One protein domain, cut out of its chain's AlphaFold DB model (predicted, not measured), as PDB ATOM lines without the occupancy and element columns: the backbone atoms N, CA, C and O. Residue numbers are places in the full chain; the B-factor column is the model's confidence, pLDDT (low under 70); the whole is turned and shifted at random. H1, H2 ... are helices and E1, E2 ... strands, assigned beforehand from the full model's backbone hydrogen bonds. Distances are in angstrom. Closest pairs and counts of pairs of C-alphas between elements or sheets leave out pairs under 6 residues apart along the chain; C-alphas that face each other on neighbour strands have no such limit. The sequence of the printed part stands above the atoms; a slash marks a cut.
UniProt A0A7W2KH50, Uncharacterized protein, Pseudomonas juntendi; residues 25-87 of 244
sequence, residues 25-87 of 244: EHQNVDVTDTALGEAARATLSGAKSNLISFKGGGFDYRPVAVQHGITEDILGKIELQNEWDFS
ATOM      1  N   GLU A  25     174.711 119.192 205.142       95.00
ATOM      2  CA  GLU A  25     173.878 118.365 204.261       95.00
ATOM      3  C   GLU A  25     174.691 117.300 203.519       95.00
ATOM      4  O   GLU A  25     175.813 117.526 203.065       95.00
ATOM      5  N   HIS A  26     174.089 116.130 203.322       92.50
ATOM      6  CA  HIS A  26     174.574 115.112 202.396       92.50
ATOM      7  C   HIS A  26     173.423 114.671 201.492       92.50
ATOM      8  O   HIS A  26     172.405 114.195 201.981       92.50
ATOM      9  N   GLN A  27     173.576 114.827 200.172       90.69
ATOM     10  CA  GLN A  27     172.533 114.483 199.190       90.69
ATOM     11  C   GLN A  27     171.161 115.126 199.502       90.69
ATOM     12  O   GLN A  27     170.125 114.479 199.364       90.69
ATOM     13  N   ASN A  28     171.159 116.403 199.906       89.56
ATOM     14  CA  ASN A  28     169.968 117.174 200.306       89.56
ATOM     15  C   ASN A  28     169.252 116.633 201.561       89.56
ATOM     16  O   ASN A  28     168.061 116.873 201.754       89.56
ATOM     17  N   VAL A  29     169.958 115.866 202.395       91.12
ATOM     18  CA  VAL A  29     169.484 115.420 203.707       91.12
ATOM     19  C   VAL A  29     170.321 116.103 204.779       91.12
ATOM     20  O   VAL A  29     171.550 116.063 204.713       91.12
ATOM     21  N   ASP A  30     169.658 116.689 205.774       93.31
ATOM     22  CA  ASP A  30     170.312 117.244 206.960       93.31
ATOM     23  C   ASP A  30     171.034 116.130 207.735       93.31
ATOM     24  O   ASP A  30     170.434 115.135 208.155       93.31
ATOM     25  N   VAL A  31     172.344 116.302 207.901       92.62
ATOM     26  CA  VAL A  31     173.227 115.376 208.616       92.62
ATOM     27  C   VAL A  31     173.890 116.014 209.838       92.62
ATOM     28  O   VAL A  31     174.784 115.399 210.425       92.62
ATOM     29  N   THR A  32     173.449 117.204 210.248       90.25
ATOM     30  CA  THR A  32     174.090 118.065 211.259       90.25
ATOM     31  C   THR A  32     174.350 117.367 212.594       90.25
ATOM     32  O   THR A  32     175.454 117.468 213.139       90.25
ATOM     33  N   ASP A  33     173.363 116.620 213.095       88.81
ATOM     34  CA  ASP A  33     173.427 115.882 214.366       88.81
ATOM     35  C   ASP A  33     173.648 114.370 214.159       88.81
ATOM     36  O   ASP A  33     173.209 113.530 214.947       88.81
ATOM     37  N   THR A  34     174.324 114.002 213.070       88.88
ATOM     38  CA  THR A  34     174.706 112.616 212.767       88.88
ATOM     39  C   THR A  34     176.225 112.443 212.797       88.88
ATOM     40  O   THR A  34     176.979 113.411 212.891       88.88
ATOM     41  N   ALA A  35     176.701 111.203 212.651       87.69
ATOM     42  CA  ALA A  35     178.133 110.922 212.533       87.69
ATOM     43  C   ALA A  35     178.798 111.647 211.341       87.69
ATOM     44  O   ALA A  35     179.972 111.997 211.427       87.69
ATOM     45  N   LEU A  36     178.057 111.903 210.252       90.44
ATOM     46  CA  LEU A  36     178.554 112.663 209.099       90.44
ATOM     47  C   LEU A  36     178.777 114.139 209.449       90.44
ATOM     48  O   LEU A  36     179.842 114.676 209.150       90.44
ATOM     49  N   GLY A  37     177.806 114.772 210.115       91.06
ATOM     50  CA  GLY A  37     177.924 116.154 210.586       91.06
ATOM     51  C   GLY A  37     179.043 116.321 211.611       91.06
ATOM     52  O   GLY A  37     179.831 117.259 211.515       91.06
ATOM     53  N   GLU A  38     179.197 115.374 212.539       90.25
ATOM     54  CA  GLU A  38     180.282 115.431 213.526       90.25
ATOM     55  C   GLU A  38     181.667 115.254 212.886       90.25
ATOM     56  O   GLU A  38     182.600 115.998 213.190       90.25
ATOM     57  N   ALA A  39     181.812 114.328 211.936       90.69
ATOM     58  CA  ALA A  39     183.064 114.159 211.203       90.69
ATOM     59  C   ALA A  39     183.419 115.399 210.358       90.69
ATOM     60  O   ALA A  39     184.592 115.789 210.312       90.69
ATOM     61  N   ALA A  40     182.421 116.041 209.739       92.31
ATOM     62  CA  ALA A  40     182.570 117.302 209.012       92.31
ATOM     63  C   ALA A  40     183.048 118.433 209.936       92.31
ATOM     64  O   ALA A  40     184.043 119.101 209.642       92.31
ATOM     65  N   ARG A  41     182.411 118.577 211.100       91.25
ATOM     66  CA  ARG A  41     182.760 119.558 212.135       91.25
ATOM     67  C   ARG A  41     184.183 119.372 212.668       91.25
ATOM     68  O   ARG A  41     184.944 120.338 212.761       91.25
ATOM     69  N   ALA A  42     184.576 118.130 212.958       89.50
ATOM     70  CA  ALA A  42     185.939 117.792 213.366       89.50
ATOM     71  C   ALA A  42     186.966 118.166 212.282       89.50
ATOM     72  O   ALA A  42     187.992 118.773 212.590       89.50
ATOM     73  N   THR A  43     186.655 117.882 211.011       90.31
ATOM     74  CA  THR A  43     187.522 118.210 209.867       90.31
ATOM     75  C   THR A  43     187.703 119.722 209.709       90.31
ATOM     76  O   THR A  43     188.834 120.185 209.561       90.31
ATOM     77  N   LEU A  44     186.624 120.509 209.814       90.56
ATOM     78  CA  LEU A  44     186.693 121.979 209.783       90.56
ATOM     79  C   LEU A  44     187.509 122.559 210.947       90.56
ATOM     80  O   LEU A  44     188.188 123.570 210.785       90.56
ATOM     81  N   SER A  45     187.492 121.891 212.100       87.88
ATOM     82  CA  SER A  45     188.279 122.270 213.281       87.88
ATOM     83  C   SER A  45     189.751 121.830 213.200       87.88
ATOM     84  O   SER A  45     190.508 122.027 214.150       87.88
ATOM     85  N   GLY A  46     190.174 121.216 212.088       86.19
ATOM     86  CA  GLY A  46     191.537 120.725 211.871       86.19
ATOM     87  C   GLY A  46     191.851 119.378 212.535       86.19
ATOM     88  O   GLY A  46     193.002 118.933 212.501       86.19
ATOM     89  N   ALA A  47     190.860 118.707 213.129       84.75
ATOM     90  CA  ALA A  47     191.020 117.366 213.677       84.75
ATOM     91  C   ALA A  47     190.921 116.308 212.565       84.75
ATOM     92  O   ALA A  47     190.166 116.445 211.606       84.75
ATOM     93  N   LYS A  48     191.683 115.215 212.699       80.94
ATOM     94  CA  LYS A  48     191.587 114.072 211.781       80.94
ATOM     95  C   LYS A  48     190.421 113.178 212.199       80.94
ATOM     96  O   LYS A  48     190.484 112.572 213.266       80.94
ATOM     97  N   SER A  49     189.410 113.054 211.347       82.56
ATOM     98  CA  SER A  49     188.285 112.134 211.521       82.56
ATOM     99  C   SER A  49     188.138 111.241 210.284       82.56
ATOM    100  O   SER A  49     188.334 111.680 209.154       82.56
ATOM    101  N   ASN A  50     187.819 109.965 210.509       84.06
ATOM    102  CA  ASN A  50     187.498 109.000 209.458       84.06
ATOM    103  C   ASN A  50     186.119 108.406 209.750       84.06
ATOM    104  O   ASN A  50     185.771 108.179 210.910       84.06
ATOM    105  N   LEU A  51     185.362 108.111 208.700       90.19
ATOM    106  CA  LEU A  51     184.082 107.420 208.778       90.19
ATOM    107  C   LEU A  51     184.277 105.912 208.637       90.19
ATOM    108  O   LEU A  51     185.150 105.444 207.900       90.19
ATOM    109  N   ILE A  52     183.421 105.155 209.321       89.50
ATOM    110  CA  ILE A  52     183.271 103.719 209.111       89.50
ATOM    111  C   ILE A  52     181.813 103.444 208.754       89.50
ATOM    112  O   ILE A  52     180.912 103.790 209.519       89.50
ATOM    113  N   SER A  53     181.593 102.805 207.610       89.88
ATOM    114  CA  SER A  53     180.266 102.449 207.108       89.88
ATOM    115  C   SER A  53     180.066 100.936 207.094       89.88
ATOM    116  O   SER A  53     181.003 100.162 206.904       89.88
ATOM    117  N   PHE A  54     178.823 100.485 207.271       85.31
ATOM    118  CA  PHE A  54     178.488  99.078 207.058       85.31
ATOM    119  C   PHE A  54     178.356  98.794 205.564       85.31
ATOM    120  O   PHE A  54     177.613  99.485 204.865       85.31
ATOM    121  N   LYS A  55     179.031  97.737 205.099       84.94
ATOM    122  CA  LYS A  55     178.946  97.278 203.710       84.94
ATOM    123  C   LYS A  55     177.489  97.038 203.298       84.94
ATOM    124  O   LYS A  55     176.764  96.328 203.995       84.94
ATOM    125  N   GLY A  56     177.079  97.593 202.159       83.06
ATOM    126  CA  GLY A  56     175.706  97.524 201.653       83.06
ATOM    127  C   GLY A  56     174.754  98.560 202.259       83.06
ATOM    128  O   GLY A  56     173.574  98.568 201.920       83.06
ATOM    129  N   GLY A  57     175.248  99.454 203.122       82.62
ATOM    130  CA  GLY A  57     174.475 100.540 203.730       82.62
ATOM    131  C   GLY A  57     174.290 101.771 202.836       82.62
ATOM    132  O   GLY A  57     173.785 102.782 203.309       82.62
ATOM    133  N   GLY A  58     174.724 101.715 201.572       85.56
ATOM    134  CA  GLY A  58     174.640 102.836 200.627       85.56
ATOM    135  C   GLY A  58     175.821 103.811 200.680       85.56
ATOM    136  O   GLY A  58     175.858 104.737 199.881       85.56
ATOM    137  N   PHE A  59     176.804 103.571 201.553       88.31
ATOM    138  CA  PHE A  59     178.020 104.380 201.714       88.31
ATOM    139  C   PHE A  59     179.289 103.584 201.378       88.31
ATOM    140  O   PHE A  59     180.327 103.744 202.010       88.31
ATOM    141  N   ASP A  60     179.221 102.706 200.378       90.06
ATOM    142  CA  ASP A  60     180.346 101.862 199.955       90.06
ATOM    143  C   ASP A  60     181.293 102.618 198.997       90.06
ATOM    144  O   ASP A  60     181.640 102.132 197.919       90.06
ATOM    145  N   TYR A  61     181.656 103.851 199.352       90.69
ATOM    146  CA  TYR A  61     182.498 104.728 198.540       90.69
ATOM    147  C   TYR A  61     183.308 105.714 199.398       90.69
ATOM    148  O   TYR A  61     182.956 106.026 200.538       90.69
ATOM    149  N   ARG A  62     184.418 106.199 198.826       90.94
ATOM    150  CA  ARG A  62     185.283 107.247 199.389       90.94
ATOM    151  C   ARG A  62     185.725 108.219 198.286       90.94
ATOM    152  O   ARG A  62     186.070 107.737 197.204       90.94
ATOM    153  N   PRO A  63     185.787 109.535 198.555       92.88
ATOM    154  CA  PRO A  63     185.340 110.203 199.785       92.88
ATOM    155  C   PRO A  63     183.806 110.310 199.884       92.88
ATOM    156  O   PRO A  63     183.105 110.197 198.880       92.88
ATOM    157  N   VAL A  64     183.288 110.557 201.091       94.19
ATOM    158  CA  VAL A  64     181.896 110.979 201.317       94.19
ATOM    159  C   VAL A  64     181.868 112.501 201.435       94.19
ATOM    160  O   VAL A  64     182.480 113.064 202.338       94.19
ATOM    161  N   ALA A  65     181.187 113.171 200.506       94.44
ATOM    162  CA  ALA A  65     181.117 114.630 200.471       94.44
ATOM    163  C   ALA A  65     179.967 115.157 201.341       94.44
ATOM    164  O   ALA A  65     178.822 114.742 201.163       94.44
ATOM    165  N   VAL A  66     180.263 116.101 202.232       94.62
ATOM    166  CA  VAL A  66     179.287 116.814 203.069       94.62
ATOM    167  C   VAL A  66     179.331 118.298 202.719       94.62
ATOM    168  O   VAL A  66     180.406 118.885 202.618       94.62
ATOM    169  N   GLN A  67     178.173 118.907 202.499       95.75
ATOM    170  CA  GLN A  67     178.028 120.343 202.295       95.75
ATOM    171  C   GLN A  67     177.951 121.049 203.649       95.75
ATOM    172  O   GLN A  67     177.270 120.568 204.549       95.75
ATOM    173  N   HIS A  68     178.641 122.177 203.779       94.44
ATOM    174  CA  HIS A  68     178.526 123.102 204.904       94.44
ATOM    175  C   HIS A  68     177.708 124.315 204.460       94.44
ATOM    176  O   HIS A  68     177.988 124.883 203.400       94.44
ATOM    177  N   GLY A  69     176.708 124.688 205.254       89.62
ATOM    178  CA  GLY A  69     175.729 125.715 204.899       89.62
ATOM    179  C   GLY A  69     174.510 125.154 204.161       89.62
ATOM    180  O   GLY A  69     174.509 124.022 203.664       89.62
ATOM    181  N   ILE A  70     173.442 125.949 204.146       86.50
ATOM    182  CA  ILE A  70     172.181 125.618 203.471       86.50
ATOM    183  C   ILE A  70     172.361 125.638 201.949       86.50
ATOM    184  O   ILE A  70     173.293 126.252 201.431       86.50
ATOM    185  N   THR A  71     171.459 124.992 201.210       82.56
ATOM    186  CA  THR A  71     171.529 124.941 199.739       82.56
ATOM    187  C   THR A  71     171.521 126.340 199.097       82.56
ATOM    188  O   THR A  71     172.135 126.548 198.051       82.56
ATOM    189  N   GLU A  72     170.867 127.315 199.727       85.75
ATOM    190  CA  GLU A  72     170.807 128.709 199.281       85.75
ATOM    191  C   GLU A  72     172.075 129.523 199.603       85.75
ATOM    192  O   GLU A  72     172.274 130.577 199.000       85.75
ATOM    193  N   ASP A  73     172.925 129.047 200.521       87.88
ATOM    194  CA  ASP A  73     174.143 129.721 200.991       87.88
ATOM    195  C   ASP A  73     175.228 128.693 201.364       87.88
ATOM    196  O   ASP A  73     175.478 128.375 202.531       87.88
ATOM    197  N   ILE A  74     175.834 128.101 200.329       90.12
ATOM    198  CA  ILE A  74     176.845 127.052 200.478       90.12
ATOM    199  C   ILE A  74     178.177 127.676 200.894       90.12
ATOM    200  O   ILE A  74     178.831 128.365 200.107       90.12
ATOM    201  N   LEU A  75     178.630 127.337 202.097       90.50
ATOM    202  CA  LEU A  75     179.899 127.794 202.662       90.50
ATOM    203  C   LEU A  75     181.076 126.923 202.217       90.50
ATOM    204  O   LEU A  75     182.202 127.403 202.084       90.50
ATOM    205  N   GLY A  76     180.828 125.638 201.949       92.44
ATOM    206  CA  GLY A  76     181.867 124.743 201.458       92.44
ATOM    207  C   GLY A  76     181.430 123.297 201.263       92.44
ATOM    208  O   GLY A  76     180.309 122.900 201.575       92.44
ATOM    209  N   LYS A  77     182.360 122.493 200.742       93.25
ATOM    210  CA  LYS A  77     182.243 121.033 200.666       93.25
ATOM    211  C   LYS A  77     183.417 120.393 201.391       93.25
ATOM    212  O   LYS A  77     184.564 120.768 201.168       93.25
ATOM    213  N   ILE A  78     183.110 119.421 202.236       94.00
ATOM    214  CA  ILE A  78     184.054 118.702 203.083       94.00
ATOM    215  C   ILE A  78     184.096 117.258 202.596       94.00
ATOM    216  O   ILE A  78     183.075 116.570 202.570       94.00
ATOM    217  N   GLU A  79     185.276 116.800 202.190       94.38
ATOM    218  CA  GLU A  79     185.490 115.420 201.760       94.38
ATOM    219  C   GLU A  79     185.960 114.568 202.938       94.38
ATOM    220  O   GLU A  79     187.084 114.706 203.419       94.38
ATOM    221  N   LEU A  80     185.096 113.666 203.392       93.12
ATOM    222  CA  LEU A  80     185.383 112.771 204.504       93.12
ATOM    223  C   LEU A  80     185.893 111.427 203.987       93.12
ATOM    224  O   LEU A  80     185.290 110.802 203.108       93.12
ATOM    225  N   GLN A  81     187.003 110.956 204.555       92.00
ATOM    226  CA  GLN A  81     187.480 109.597 204.308       92.00
ATOM    227  C   GLN A  81     186.505 108.601 204.931       92.00
ATOM    228  O   GLN A  81     186.057 108.794 206.060       92.00
ATOM    229  N   ASN A  82     186.185 107.535 204.204       92.56
ATOM    230  CA  ASN A  82     185.225 106.531 204.634       92.56
ATOM    231  C   ASN A  82     185.746 105.128 204.336       92.56
ATOM    232  O   ASN A  82     186.329 104.889 203.279       92.56
ATOM    233  N   GLU A  83     185.520 104.215 205.274       90.81
ATOM    234  CA  GLU A  83     185.966 102.832 205.197       90.81
ATOM    235  C   GLU A  83     184.803 101.875 205.475       90.81
ATOM    236  O   GLU A  83     184.114 101.987 206.484       90.81
ATOM    237  N   TRP A  84     184.573 100.914 204.581       91.38
ATOM    238  CA  TRP A  84     183.478  99.932 204.687       91.38
ATOM    239  C   TRP A  84     183.940  98.484 204.478       91.38
ATOM    240  O   TRP A  84     183.167  97.538 204.646       91.38
ATOM    241  N   ASP A  85     185.211  98.291 204.117       88.50
ATOM    242  CA  ASP A  85     185.830  96.975 204.006       88.50
ATOM    243  C   ASP A  85     186.525  96.609 205.321       88.50
ATOM    244  O   ASP A  85     187.552  97.181 205.684       88.50
ATOM    245  N   PHE A  86     185.986  95.610 206.023       82.75
ATOM    246  CA  PHE A  86     186.542  95.098 207.277       82.75
ATOM    247  C   PHE A  86     188.007  94.667 207.157       82.75
ATOM    248  O   PHE A  86     188.783  94.877 208.094       82.75
ATOM    249  N   SER A  87     188.403  94.084 206.023       80.00
ATOM    250  CA  SER A  87     189.797  93.703 205.795       80.00
ATOM    251  C   SER A  87     190.690  94.941 205.747       80.00
ATOM    252  O   SER A  87     191.748  94.963 206.378       80.00
TER     253      SER A  87
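What this domain is: This is residues 25 to 87 of the 244 residues of an uncharacterized protein of Pseudomonas juntendi (UniProt A0A7W2KH50). A narrow, strongly twisted sheet of three strands has one short helix, H1, packed on one of its faces. The long strand E3 runs through the middle of the sheet: E2 makes a hairpin with its first part, and the short E1 pairs with its last part. The hairpin link at Glu 72 and the last printed residue, Ser 87, mark the two ends of an elongated outline spanning 39 by 25 by 18 A. The printed part has 63 residues, with one named helix and three named strands in the order H1, E1, E2, E3; the sheet is mixed, in the order E1, E3, E2. The class is mixed, helices and strands, with under half of the residues in named elements, and the whole is compact, with a radius of gyration of the C-alphas of 11.7 A.

How they stand to each other: After residues 25 to 34, with no named element, comes H1, residues 35 to 44, in which every O i to N i+4 pair is within hydrogen-bond range. E1, residues 50 to 52, follows over a tight link of 5 residues; E2, residues 64 to 68, and E3, residues 76 to 83, complete the sheet. H1 is on this sheet, making two layers, a helix on one face of a sheet. Its closest C-alphas to E1 are those of Ala 39 and Asn 50, 7.0 A apart; to E2, Ala 40 and Val 66, 6.8 A; to E3, Ala 40 and Ile 78, 6.3 A. E1 and E3 are parallel neighbours, their directions 52 degrees apart, with N 51 and O 81 at 2.8 A and N 83 and O 51 at 2.9 A, within hydrogen-bond range. E2 and E3 form an antiparallel hairpin, their directions 152 degrees apart; N 66 and O 78 are 2.9 A apart and N 78 and O 66 2.8 A, within hydrogen-bond range. The pairing is staggered: E3 pairs with E2 over residues 76 to 80 and with E1 over residues 81 to 83. E1 and E2, the edge strands, are apart.

Where its parts are: H1 begins at C-alpha 35 (178.133, 110.922, 212.533) and measures 14.3 A from first to last C-alpha. E1, residues 50 to 52, is short. E2, residues 64 to 68, measures 13.1 A and begins at C-alpha 64 (181.896, 110.979, 201.317). E3, residues 76 to 83, measures 22.6 A and ends at C-alpha 83 (185.966, 102.832, 205.197).

The domain as a whole: The two C-alphas farthest apart, those of Glu 72 and Ser 87, are 40.4 A apart. The link from E1 to E2, 11 residues, is long; that from E2 to E3, 7 residues, is short. The printed part has no cut. The mean pLDDT of the printed part is 89.5, and no printed residue is under 70.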